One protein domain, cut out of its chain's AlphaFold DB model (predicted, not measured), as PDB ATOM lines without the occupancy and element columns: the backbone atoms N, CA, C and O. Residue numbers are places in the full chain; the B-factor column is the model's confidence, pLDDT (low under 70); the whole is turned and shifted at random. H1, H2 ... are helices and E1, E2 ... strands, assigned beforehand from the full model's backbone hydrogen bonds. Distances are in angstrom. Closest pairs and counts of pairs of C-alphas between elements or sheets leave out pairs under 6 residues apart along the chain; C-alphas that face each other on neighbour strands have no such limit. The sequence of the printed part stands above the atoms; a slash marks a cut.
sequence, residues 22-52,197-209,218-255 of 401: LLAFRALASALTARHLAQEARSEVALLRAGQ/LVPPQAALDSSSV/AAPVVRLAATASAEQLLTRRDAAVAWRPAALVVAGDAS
ATOM      1  N   LEU A  22      61.169 -22.395  64.443       82.56
ATOM      2  CA  LEU A  22      59.954 -22.712  63.680       82.56
ATOM      3  C   LEU A  22      59.015 -21.503  63.563       82.56
ATOM      4  O   LEU A  22      58.519 -21.208  62.475       82.56
ATOM      5  N   LEU A  23      58.816 -20.756  64.653       85.25
ATOM      6  CA  LEU A  23      58.030 -19.519  64.637       85.25
ATOM      7  C   LEU A  23      58.676 -18.448  63.747       85.25
ATOM      8  O   LEU A  23      57.979 -17.791  62.971       85.25
ATOM      9  N   ALA A  24      60.002 -18.306  63.805       81.38
ATOM     10  CA  ALA A  24      60.743 -17.392  62.944       81.38
ATOM     11  C   ALA A  24      60.639 -17.792  61.464       81.38
ATOM     12  O   ALA A  24      60.414 -16.928  60.617       81.38
ATOM     13  N   PHE A  25      60.731 -19.087  61.140       83.00
ATOM     14  CA  PHE A  25      60.542 -19.590  59.777       83.00
ATOM     15  C   PHE A  25      59.123 -19.341  59.268       83.00
ATOM     16  O   PHE A  25      58.971 -18.887  58.136       83.00
ATOM     17  N   ARG A  26      58.095 -19.548  60.100       85.06
ATOM     18  CA  ARG A  26      56.705 -19.205  59.761       85.06
ATOM     19  C   ARG A  26      56.563 -17.724  59.431       85.06
ATOM     20  O   ARG A  26      55.994 -17.379  58.398       85.06
ATOM     21  N   ALA A  27      57.062 -16.857  60.311       83.69
ATOM     22  CA  ALA A  27      56.976 -15.410  60.136       83.69
ATOM     23  C   ALA A  27      57.753 -14.944  58.897       83.69
ATOM     24  O   ALA A  27      57.304 -14.065  58.162       83.69
ATOM     25  N   LEU A  28      58.907 -15.559  58.629       84.69
ATOM     26  CA  LEU A  28      59.682 -15.294  57.428       84.69
ATOM     27  C   LEU A  28      58.929 -15.742  56.169       84.69
ATOM     28  O   LEU A  28      58.860 -14.978  55.211       84.69
ATOM     29  N   ALA A  29      58.342 -16.941  56.173       84.81
ATOM     30  CA  ALA A  29      57.569 -17.463  55.054       84.81
ATOM     31  C   ALA A  29      56.364 -16.568  54.743       84.81
ATOM     32  O   ALA A  29      56.199 -16.152  53.597       84.81
ATOM     33  N   SER A  30      55.571 -16.185  55.752       86.62
ATOM     34  CA  SER A  30      54.426 -15.289  55.547       86.62
ATOM     35  C   SER A  30      54.864 -13.919  55.026       86.62
ATOM     36  O   SER A  30      54.272 -13.407  54.077       86.62
ATOM     37  N   ALA A  31      55.949 -13.352  55.564       86.38
ATOM     38  CA  ALA A  31      56.493 -12.080  55.099       86.38
ATOM     39  C   ALA A  31      57.012 -12.149  53.653       86.38
ATOM     40  O   ALA A  31      56.828 -11.201  52.884       86.38
ATOM     41  N   LEU A  32      57.661 -13.250  53.263       85.62
ATOM     42  CA  LEU A  32      58.127 -13.468  51.892       85.62
ATOM     43  C   LEU A  32      56.951 -13.622  50.923       85.62
ATOM     44  O   LEU A  32      56.938 -12.941  49.898       85.62
ATOM     45  N   THR A  33      55.943 -14.424  51.273       88.50
ATOM     46  CA  THR A  33      54.719 -14.592  50.477       88.50
ATOM     47  C   THR A  33      53.970 -13.269  50.327       88.50
ATOM     48  O   THR A  33      53.651 -12.865  49.212       88.50
ATOM     49  N   ALA A  34      53.772 -12.521  51.415       88.88
ATOM     50  CA  ALA A  34      53.138 -11.203  51.385       88.88
ATOM     51  C   ALA A  34      53.878 -10.217  50.462       88.88
ATOM     52  O   ALA A  34      53.259  -9.500  49.671       88.88
ATOM     53  N   ARG A  35      55.216 -10.193  50.528       86.44
ATOM     54  CA  ARG A  35      56.049  -9.364  49.640       86.44
ATOM     55  C   ARG A  35      55.952  -9.802  48.184       86.44
ATOM     56  O   ARG A  35      55.958  -8.932  47.314       86.44
ATOM     57  N   HIS A  36      55.882 -11.106  47.929       86.81
ATOM     58  CA  HIS A  36      55.733 -11.661  46.589       86.81
ATOM     59  C   HIS A  36      54.394 -11.254  45.969       86.81
ATOM     60  O   HIS A  36      54.402 -10.624  44.915       86.81
ATOM     61  N   LEU A  37      53.279 -11.476  46.673       89.75
ATOM     62  CA  LEU A  37      51.941 -11.060  46.234       89.75
ATOM     63  C   LEU A  37      51.880  -9.556  45.935       89.75
ATOM     64  O   LEU A  37      51.411  -9.133  44.882       89.75
ATOM     65  N   ALA A  38      52.451  -8.729  46.816       88.62
ATOM     66  CA  ALA A  38      52.512  -7.287  46.593       88.62
ATOM     67  C   ALA A  38      53.359  -6.894  45.369       88.62
ATOM     68  O   ALA A  38      53.095  -5.872  44.740       88.62
ATOM     69  N   GLN A  39      54.411  -7.648  45.051       86.62
ATOM     70  CA  GLN A  39      55.244  -7.400  43.876       86.62
ATOM     71  C   GLN A  39      54.537  -7.840  42.585       86.62
ATOM     72  O   GLN A  39      54.587  -7.099  41.605       86.62
ATOM     73  N   GLU A  40      53.863  -8.991  42.600       88.19
ATOM     74  CA  GLU A  40      53.048  -9.500  41.489       88.19
ATOM     75  C   GLU A  40      51.931  -8.497  41.155       88.19
ATOM     76  O   GLU A  40      51.900  -7.956  40.048       88.19
ATOM     77  N   ALA A  41      51.139  -8.092  42.150       89.62
ATOM     78  CA  ALA A  41      50.071  -7.111  41.969       89.62
ATOM     79  C   ALA A  41      50.582  -5.741  41.474       89.62
ATOM     80  O   ALA A  41      49.958  -5.126  40.614       89.62
ATOM     81  N   ARG A  42      51.742  -5.254  41.950       89.12
ATOM     82  CA  ARG A  42      52.360  -4.018  41.413       89.12
ATOM     83  C   ARG A  42      52.753  -4.152  39.949       89.12
ATOM     84  O   ARG A  42      52.620  -3.185  39.203       89.12
ATOM     85  N   SER A  43      53.279  -5.311  39.553       87.38
ATOM     86  CA  SER A  43      53.666  -5.556  38.164       87.38
ATOM     87  C   SER A  43      52.446  -5.561  37.243       87.38
ATOM     88  O   SER A  43      52.471  -4.917  36.200       87.38
ATOM     89  N   GLU A  44      51.342  -6.164  37.680       89.12
ATOM     90  CA  GLU A  44      50.076  -6.168  36.945       89.12
ATOM     91  C   GLU A  44      49.452  -4.779  36.868       89.12
ATOM     92  O   GLU A  44      49.070  -4.339  35.791       89.12
ATOM     93  N   VAL A  45      49.439  -4.030  37.974       88.00
ATOM     94  CA  VAL A  45      49.004  -2.626  37.962       88.00
ATOM     95  C   VAL A  45      49.837  -1.801  36.983       88.00
ATOM     96  O   VAL A  45      49.284  -0.962  36.279       88.00
ATOM     97  N   ALA A  46      51.153  -2.025  36.907       87.75
ATOM     98  CA  ALA A  46      52.005  -1.337  35.943       87.75
ATOM     99  C   ALA A  46      51.652  -1.703  34.489       87.75
ATOM    100  O   ALA A  46      51.594  -0.803  33.652       87.75
ATOM    101  N   LEU A  47      51.360  -2.979  34.197       88.69
ATOM    102  CA  LEU A  47      50.888  -3.420  32.877       88.69
ATOM    103  C   LEU A  47      49.560  -2.750  32.510       88.69
ATOM    104  O   LEU A  47      49.452  -2.157  31.438       88.69
ATOM    105  N   LEU A  48      48.591  -2.772  33.425       87.94
ATOM    106  CA  LEU A  48      47.276  -2.159  33.232       87.94
ATOM    107  C   LEU A  48      47.375  -0.647  33.004       87.94
ATOM    108  O   LEU A  48      46.770  -0.131  32.070       87.94
ATOM    109  N   ARG A  49      48.195   0.060  33.797       86.56
ATOM    110  CA  ARG A  49      48.466   1.500  33.605       86.56
ATOM    111  C   ARG A  49      49.096   1.802  32.252       86.56
ATOM    112  O   ARG A  49      48.830   2.852  31.684       86.56
ATOM    113  N   ALA A  50      49.940   0.900  31.759       87.38
ATOM    114  CA  ALA A  50      50.594   1.030  30.465       87.38
ATOM    115  C   ALA A  50      49.709   0.576  29.287       87.38
ATOM    116  O   ALA A  50      50.201   0.525  28.161       87.38
ATOM    117  N   GLY A  51      48.443   0.198  29.522       86.69
ATOM    118  CA  GLY A  51      47.551  -0.337  28.489       86.69
ATOM    119  C   GLY A  51      48.020  -1.678  27.912       86.69
ATOM    120  O   GLY A  51      47.657  -2.041  26.795       86.69
ATOM    121  N   GLN A  52      48.870  -2.407  28.639       89.25
ATOM    122  CA  GLN A  52      49.398  -3.695  28.205       89.25
ATOM    123  C   GLN A  52      48.470  -4.840  28.640       89.25
ATOM    124  O   GLN A  52      47.875  -4.782  29.719       89.25
ATOM    125  N   LEU A 197      41.543   1.658  36.463       66.38
ATOM    126  CA  LEU A 197      42.123   1.074  37.665       66.38
ATOM    127  C   LEU A 197      41.303   1.504  38.872       66.38
ATOM    128  O   LEU A 197      41.113   2.693  39.125       66.38
ATOM    129  N   VAL A 198      40.850   0.517  39.633       58.91
ATOM    130  CA  VAL A 198      40.089   0.745  40.856       58.91
ATOM    131  C   VAL A 198      40.963   1.515  41.847       58.91
ATOM    132  O   VAL A 198      42.092   1.084  42.119       58.91
ATOM    133  N   PRO A 199      40.484   2.632  42.421       54.81
ATOM    134  CA  PRO A 199      41.203   3.292  43.494       54.81
ATOM    135  C   PRO A 199      41.369   2.321  44.680       54.81
ATOM    136  O   PRO A 199      40.437   1.594  45.020       54.81
ATOM    137  N   PRO A 200      42.531   2.307  45.359       52.03
ATOM    138  CA  PRO A 200      42.875   1.328  46.404       52.03
ATOM    139  C   PRO A 200      41.950   1.314  47.638       52.03
ATOM    140  O   PRO A 200      42.146   0.471  48.517       52.03
ATOM    141  N   GLN A 201      40.990   2.243  47.701       47.03
ATOM    142  CA  GLN A 201      39.947   2.393  48.718       47.03
ATOM    143  C   GLN A 201      38.727   1.487  48.469       47.03
ATOM    144  O   GLN A 201      37.998   1.204  49.408       47.03
ATOM    145  N   ALA A 202      38.530   0.983  47.246       52.09
ATOM    146  CA  ALA A 202      37.505  -0.017  46.918       52.09
ATOM    147  C   ALA A 202      38.091  -1.442  46.912       52.09
ATOM    148  O   ALA A 202      37.748  -2.280  46.076       52.09
ATOM    149  N   ALA A 203      39.039  -1.692  47.817       58.81
ATOM    150  CA  ALA A 203      39.585  -3.021  48.014       58.81
ATOM    151  C   ALA A 203      38.546  -3.901  48.715       58.81
ATOM    152  O   ALA A 203      37.987  -3.511  49.738       58.81
ATOM    153  N   LEU A 204      38.297  -5.082  48.160       63.94
ATOM    154  CA  LEU A 204      37.402  -6.058  48.765       63.94
ATOM    155  C   LEU A 204      38.180  -6.862  49.809       63.94
ATOM    156  O   LEU A 204      39.245  -7.415  49.513       63.94
ATOM    157  N   ASP A 205      37.622  -6.970  51.011       62.28
ATOM    158  CA  ASP A 205      38.072  -7.962  51.981       62.28
ATOM    159  C   ASP A 205      37.765  -9.350  51.433       62.28
ATOM    160  O   ASP A 205      36.674  -9.580  50.910       62.28
ATOM    161  N   SER A 206      38.682 -10.308  51.586       58.72
ATOM    162  CA  SER A 206      38.516 -11.662  51.029       58.72
ATOM    163  C   SER A 206      37.195 -12.357  51.414       58.72
ATOM    164  O   SER A 206      36.729 -13.217  50.675       58.72
ATOM    165  N   SER A 207      36.571 -11.988  52.540       58.50
ATOM    166  CA  SER A 207      35.246 -12.470  52.978       58.50
ATOM    167  C   SER A 207      34.073 -11.857  52.194       58.50
ATOM    168  O   SER A 207      33.061 -12.520  51.966       58.50
ATOM    169  N   SER A 208      34.215 -10.607  51.750       56.31
ATOM    170  CA  SER A 208      33.212  -9.857  50.976       56.31
ATOM    171  C   SER A 208      33.191 -10.233  49.488       56.31
ATOM    172  O   SER A 208      32.168 -10.093  48.820       56.31
ATOM    173  N   VAL A 209      34.304 -10.780  48.984       56.09
ATOM    174  CA  VAL A 209      34.488 -11.201  47.585       56.09
ATOM    175  C   VAL A 209      33.454 -12.253  47.160       56.09
ATOM    176  O   VAL A 209      32.946 -12.193  46.046       56.09
ATOM    177  N   ALA A 218      36.975  -4.629  36.406       76.81
ATOM    178  CA  ALA A 218      37.707  -5.587  35.572       76.81
ATOM    179  C   ALA A 218      38.908  -6.244  36.275       76.81
ATOM    180  O   ALA A 218      39.176  -7.422  36.072       76.81
ATOM    181  N   ALA A 219      39.615  -5.496  37.125       83.75
ATOM    182  CA  ALA A 219      40.729  -5.987  37.935       83.75
ATOM    183  C   ALA A 219      40.551  -5.532  39.399       83.75
ATOM    184  O   ALA A 219      41.085  -4.489  39.791       83.75
ATOM    185  N   PRO A 220      39.758  -6.251  40.217       83.81
ATOM    186  CA  PRO A 220      39.496  -5.852  41.596       83.81
ATOM    187  C   PRO A 220      40.742  -6.037  42.466       83.81
ATOM    188  O   PRO A 220      41.461  -7.028  42.330       83.81
ATOM    189  N   VAL A 221      40.970  -5.119  43.407       85.88
ATOM    190  CA  VAL A 221      42.005  -5.283  44.436       85.88
ATOM    191  C   VAL A 221      41.424  -6.079  45.600       85.88
ATOM    192  O   VAL A 221      40.439  -5.659  46.204       85.88
ATOM    193  N   VAL A 222      42.042  -7.211  45.932       86.62
ATOM    194  CA  VAL A 222      41.632  -8.069  47.053       86.62
ATOM    195  C   VAL A 222      42.685  -7.998  48.149       86.62
ATOM    196  O   VAL A 222      43.849  -8.345  47.924       86.62
ATOM    197  N   ARG A 223      42.278  -7.561  49.344       88.44
ATOM    198  CA  ARG A 223      43.157  -7.495  50.517       88.44
ATOM    199  C   ARG A 223      43.020  -8.755  51.358       88.44
ATOM    200  O   ARG A 223      41.930  -9.171  51.743       88.44
ATOM    201  N   LEU A 224      44.164  -9.363  51.644       88.94
ATOM    202  CA  LEU A 224      44.294 -10.497  52.549       88.94
ATOM    203  C   LEU A 224      44.766 -10.010  53.920       88.94
ATOM    204  O   LEU A 224      45.543  -9.062  54.009       88.94
ATOM    205  N   ALA A 225      44.361 -10.692  54.990       87.88
ATOM    206  CA  ALA A 225      44.813 -10.362  56.342       87.88
ATOM    207  C   ALA A 225      46.351 -10.403  56.456       87.88
ATOM    208  O   ALA A 225      46.977 -11.405  56.112       87.88
ATOM    209  N   ALA A 226      46.960  -9.341  56.992       84.06
ATOM    210  CA  ALA A 226      48.417  -9.246  57.151       84.06
ATOM    211  C   ALA A 226      48.996 -10.298  58.118       84.06
ATOM    212  O   ALA A 226      50.171 -10.647  58.026       84.06
ATOM    213  N   THR A 227      48.172 -10.806  59.036       84.31
ATOM    214  CA  THR A 227      48.540 -11.798  60.056       84.31
ATOM    215  C   THR A 227      48.392 -13.248  59.587       84.31
ATOM    216  O   THR A 227      48.696 -14.165  60.353       84.31
ATOM    217  N   ALA A 228      47.926 -13.486  58.355       86.12
ATOM    218  CA  ALA A 228      47.747 -14.844  57.847       86.12
ATOM    219  C   ALA A 228      49.095 -15.558  57.628       86.12
ATOM    220  O   ALA A 228      50.116 -14.936  57.321       86.12
ATOM    221  N   SER A 229      49.096 -16.886  57.779       87.12
ATOM    222  CA  SER A 229      50.256 -17.708  57.414       87.12
ATOM    223  C   SER A 229      50.496 -17.690  55.899       87.12
ATOM    224  O   SER A 229      49.621 -17.287  55.131       87.12
ATOM    225  N   ALA A 230      51.671 -18.141  55.452       86.75
ATOM    226  CA  ALA A 230      51.985 -18.226  54.024       86.75
ATOM    227  C   ALA A 230      50.944 -19.058  53.256       86.75
ATOM    228  O   ALA A 230      50.484 -18.645  52.197       86.75
ATOM    229  N   GLU A 231      50.521 -20.181  53.827       85.44
ATOM    230  CA  GLU A 231      49.531 -21.100  53.269       85.44
ATOM    231  C   GLU A 231      48.166 -20.422  53.178       85.44
ATOM    232  O   GLU A 231      47.555 -20.409  52.117       85.44
ATOM    233  N   GLN A 232      47.719 -19.766  54.253       87.19
ATOM    234  CA  GLN A 232      46.453 -19.032  54.254       87.19
ATOM    235  C   GLN A 232      46.441 -17.898  53.225       87.19
ATOM    236  O   GLN A 232      45.409 -17.649  52.602       87.19
ATOM    237  N   LEU A 233      47.571 -17.207  53.042       88.31
ATOM    238  CA  LEU A 233      47.710 -16.188  52.003       88.31
ATOM    239  C   LEU A 233      47.574 -16.806  50.605       88.31
ATOM    240  O   LEU A 233      46.818 -16.279  49.793       88.31
ATOM    241  N   LEU A 234      48.255 -17.925  50.335       89.62
ATOM    242  CA  LEU A 234      48.201 -18.608  49.039       89.62
ATOM    243  C   LEU A 234      46.812 -19.189  48.753       89.62
ATOM    244  O   LEU A 234      46.241 -18.887  47.712       89.62
ATOM    245  N   THR A 235      46.208 -19.909  49.700       87.75
ATOM    246  CA  THR A 235      44.857 -20.470  49.548       87.75
ATOM    247  C   THR A 235      43.818 -19.382  49.283       87.75
ATOM    248  O   THR A 235      42.969 -19.533  48.408       87.75
ATOM    249  N   ARG A 236      43.879 -18.249  50.000       86.69
ATOM    250  CA  ARG A 236      42.947 -17.131  49.767       86.69
ATOM    251  C   ARG A 236      43.217 -16.410  48.453       86.69
ATOM    252  O   ARG A 236      42.268 -15.956  47.817       86.69
ATOM    253  N   ARG A 237      44.481 -16.309  48.033       89.00
ATOM    254  CA  ARG A 237      44.849 -15.794  46.710       89.00
ATOM    255  C   ARG A 237      44.274 -16.677  45.610       89.00
ATOM    256  O   ARG A 237      43.644 -16.155  44.698       89.00
ATOM    257  N   ASP A 238      44.426 -17.990  45.725       87.69
ATOM    258  CA  ASP A 238      43.904 -18.933  44.740       87.69
ATOM    259  C   ASP A 238      42.373 -18.909  44.705       87.69
ATOM    260  O   ASP A 238      41.801 -18.882  43.622       87.69
ATOM    261  N   ALA A 239      41.699 -18.795  45.855       84.81
ATOM    262  CA  ALA A 239      40.247 -18.604  45.908       84.81
ATOM    263  C   ALA A 239      39.796 -17.287  45.245       84.81
ATOM    264  O   ALA A 239      38.835 -17.276  44.475       84.81
ATOM    265  N   ALA A 240      40.505 -16.180  45.497       84.75
ATOM    266  CA  ALA A 240      40.206 -14.887  44.884       84.75
ATOM    267  C   ALA A 240      40.372 -14.930  43.358       84.75
ATOM    268  O   ALA A 240      39.490 -14.473  42.633       84.75
ATOM    269  N   VAL A 241      41.459 -15.533  42.871       86.06
ATOM    270  CA  VAL A 241      41.744 -15.698  41.438       86.06
ATOM    271  C   VAL A 241      40.787 -16.700  40.784       86.06
ATOM    272  O   VAL A 241      40.350 -16.502  39.651       86.06
ATOM    273  N   ALA A 242      40.403 -17.756  41.500       83.31
ATOM    274  CA  ALA A 242      39.406 -18.714  41.045       83.31
ATOM    275  C   ALA A 242      38.010 -18.096  40.949       83.31
ATOM    276  O   ALA A 242      37.199 -18.613  40.193       83.31
ATOM    277  N   TRP A 243      37.708 -17.014  41.666       78.56
ATOM    278  CA  TRP A 243      36.474 -16.251  41.473       78.56
ATOM    279  C   TRP A 243      36.628 -15.188  40.376       78.56
ATOM    280  O   TRP A 243      35.789 -15.097  39.477       78.56
ATOM    281  N   ARG A 244      37.725 -14.421  40.405       84.38
ATOM    282  CA  ARG A 244      38.069 -13.376  39.427       84.38
ATOM    283  C   ARG A 244      39.491 -13.559  38.931       84.38
ATOM    284  O   ARG A 244      40.429 -13.185  39.636       84.38
ATOM    285  N   PRO A 245      39.678 -14.034  37.694       88.19
ATOM    286  CA  PRO A 245      41.019 -14.344  37.240       88.19
ATOM    287  C   PRO A 245      41.963 -13.134  37.147       88.19
ATOM    288  O   PRO A 245      43.163 -13.291  37.341       88.19
ATOM    289  N   ALA A 246      41.430 -11.926  36.936       88.50
ATOM    290  CA  ALA A 246      42.184 -10.667  36.932       88.50
ATOM    291  C   ALA A 246      42.342  -9.995  38.317       88.50
ATOM    292  O   ALA A 246      42.734  -8.831  38.390       88.50
ATOM    293  N   ALA A 247      42.001 -10.670  39.423       88.19
ATOM    294  CA  ALA A 247      42.103 -10.076  40.756       88.19
ATOM    295  C   ALA A 247      43.555  -9.734  41.138       88.19
ATOM    296  O   ALA A 247      44.450 -10.578  41.082       88.19
ATOM    297  N   LEU A 248      43.754  -8.507  41.620       89.12
ATOM    298  CA  LEU A 248      45.016  -7.997  42.146       89.12
ATOM    299  C   LEU A 248      45.082  -8.287  43.648       89.12
ATOM    300  O   LEU A 248      44.507  -7.560  44.462       89.12
ATOM    301  N   VAL A 249      45.767  -9.363  44.029       89.62
ATOM    302  CA  VAL A 249      45.781  -9.838  45.420       89.62
ATOM    303  C   VAL A 249      46.971  -9.271  46.191       89.62
ATOM    304  O   VAL A 249      48.123  -9.437  45.793       89.62
ATOM    305  N   VAL A 250      46.710  -8.640  47.337       90.44
ATOM    306  CA  VAL A 250      47.744  -8.082  48.220       90.44
ATOM    307  C   VAL A 250      47.522  -8.479  49.673       90.44
ATOM    308  O   VAL A 250      46.393  -8.579  50.138       90.44
ATOM    309  N   ALA A 251      48.608  -8.674  50.419       89.06
ATOM    310  CA  ALA A 251      48.541  -8.874  51.863       89.06
ATOM    311  C   ALA A 251      48.591  -7.525  52.601       89.06
ATOM    312  O   ALA A 251      49.496  -6.717  52.372       89.06
ATOM    313  N   GLY A 252      47.628  -7.304  53.497       84.69
ATOM    314  CA  GLY A 252      47.467  -6.088  54.290       84.69
ATOM    315  C   GLY A 252      47.337  -4.821  53.443       84.69
ATOM    316  O   GLY A 252      46.777  -4.815  52.343       84.69
ATOM    317  N   ASP A 253      47.939  -3.744  53.944       81.31
ATOM    318  CA  ASP A 253      47.886  -2.413  53.331       81.31
ATOM    319  C   ASP A 253      49.055  -2.142  52.382       81.31
ATOM    320  O   ASP A 253      49.509  -1.009  52.209       81.31
ATOM    321  N   ALA A 254      49.575  -3.193  51.742       83.88
ATOM    322  CA  ALA A 254      50.660  -3.042  50.788       83.88
ATOM    323  C   ALA A 254      50.270  -2.045  49.682       83.88
ATOM    324  O   ALA A 254      49.296  -2.234  48.952       83.88
ATOM    325  N   SER A 255      51.061  -0.978  49.548       82.06
ATOM    326  CA  SER A 255      50.833   0.024  48.510       82.06
ATOM    327  C   SER A 255      51.141  -0.533  47.117       82.06
ATOM    328  O   SER A 255      52.210  -1.121  46.890       82.06
TER     329      SER A 255
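Overview. This is residues 22 to 52, 197 to 209 and 218 to 255 of the 401 residues of an uncharacterized protein of Rhodanobacter sp. SCN 68-63 (UniProt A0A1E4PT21). One long helix, H1, makes the long axis of the model, and a small strand-helix-strand unit of E1, H2 and E2 packs along one side of it, with E2 next to H1 and H2 reaching H1 at residues 26 to 34. A loop of residues 197 to 209 runs past the other side of E1, with residues 204 to 205 paired to it. The printed part has 82 residues, with two named helices and two named strands in the order H1, E1, H2, E2; the sheet is E1, E2, parallel, and the class is mostly helix. The whole is compact, with a radius of gyration of the C-alphas of 12.6 A, and elongated, spanning 43 by 25 by 21 A.

Arrangement. H1, residues 22 to 49, comes first. E1, residues 221 to 224, and E2, residues 248 to 251, are parallel neighbours at 27 degrees; the C-alphas of residues 222 and 249, which face each other, are 4.8 A apart. N 222 and O 248 are within hydrogen-bond range at 2.9 A, as are N 224 and O 250 at 2.8 A. Residues 204 to 205 pair with residues 222 to 223 of E1, parallel. Between the strands in the chain stands H2, residues 230 to 243; E1, H2 and E2 form a strand-helix-strand unit, two parallel neighbour strands with a helix between, and its crossover is right-handed. The closest C-alphas of H1 and E2, those of Ala 38 and Val 250, are 5.1 A apart. H1 and E1 are near each other, with 5 pairs of C-alphas within 10 A. H1 touches H2 with residues 26 to 34 alone, and H2 touches H1 with residues 230 to 234 alone; the closest C-alphas are those of Ser 30 and Ala 230, 4.1 A apart. The two helices run the same way at a shallow tilt of 31 degrees. The closest C-alphas of H2 and E1 are those of Leu 233 and Leu 224, 6.7 A apart; for H2 and E2 they are those of Arg 237 and Val 249, 6.2 A apart. In H1 and H2 every O i to N i+4 pair is within hydrogen-bond range.

Along the chain. H1, residues 22 to 49, begins with C-alpha 22 at (59.954, -22.712, 63.680) and is 40.3 A long. E1, residues 221 to 224, measures 9.9 A. H2, residues 230 to 243, measures 20.1 A. E2, residues 248 to 251, measures 10.4 A and ends with C-alpha 251 at (48.541, -8.874, 51.863).

Size, cuts and confidence. The C-alphas farthest apart, those of Leu 22 and Gly 51, are 43.5 A apart. Residues 53 to 196 are not printed, and C-alphas 52 and 197 are 12.9 A apart across that cut; residues 210 to 217 are not printed either, with 13.6 A between C-alphas 209 and 218. The links E1 to H2 and H2 to E2 are tight. The mean pLDDT of the printed part is 81.8, and residues 197 to 209 are under 70.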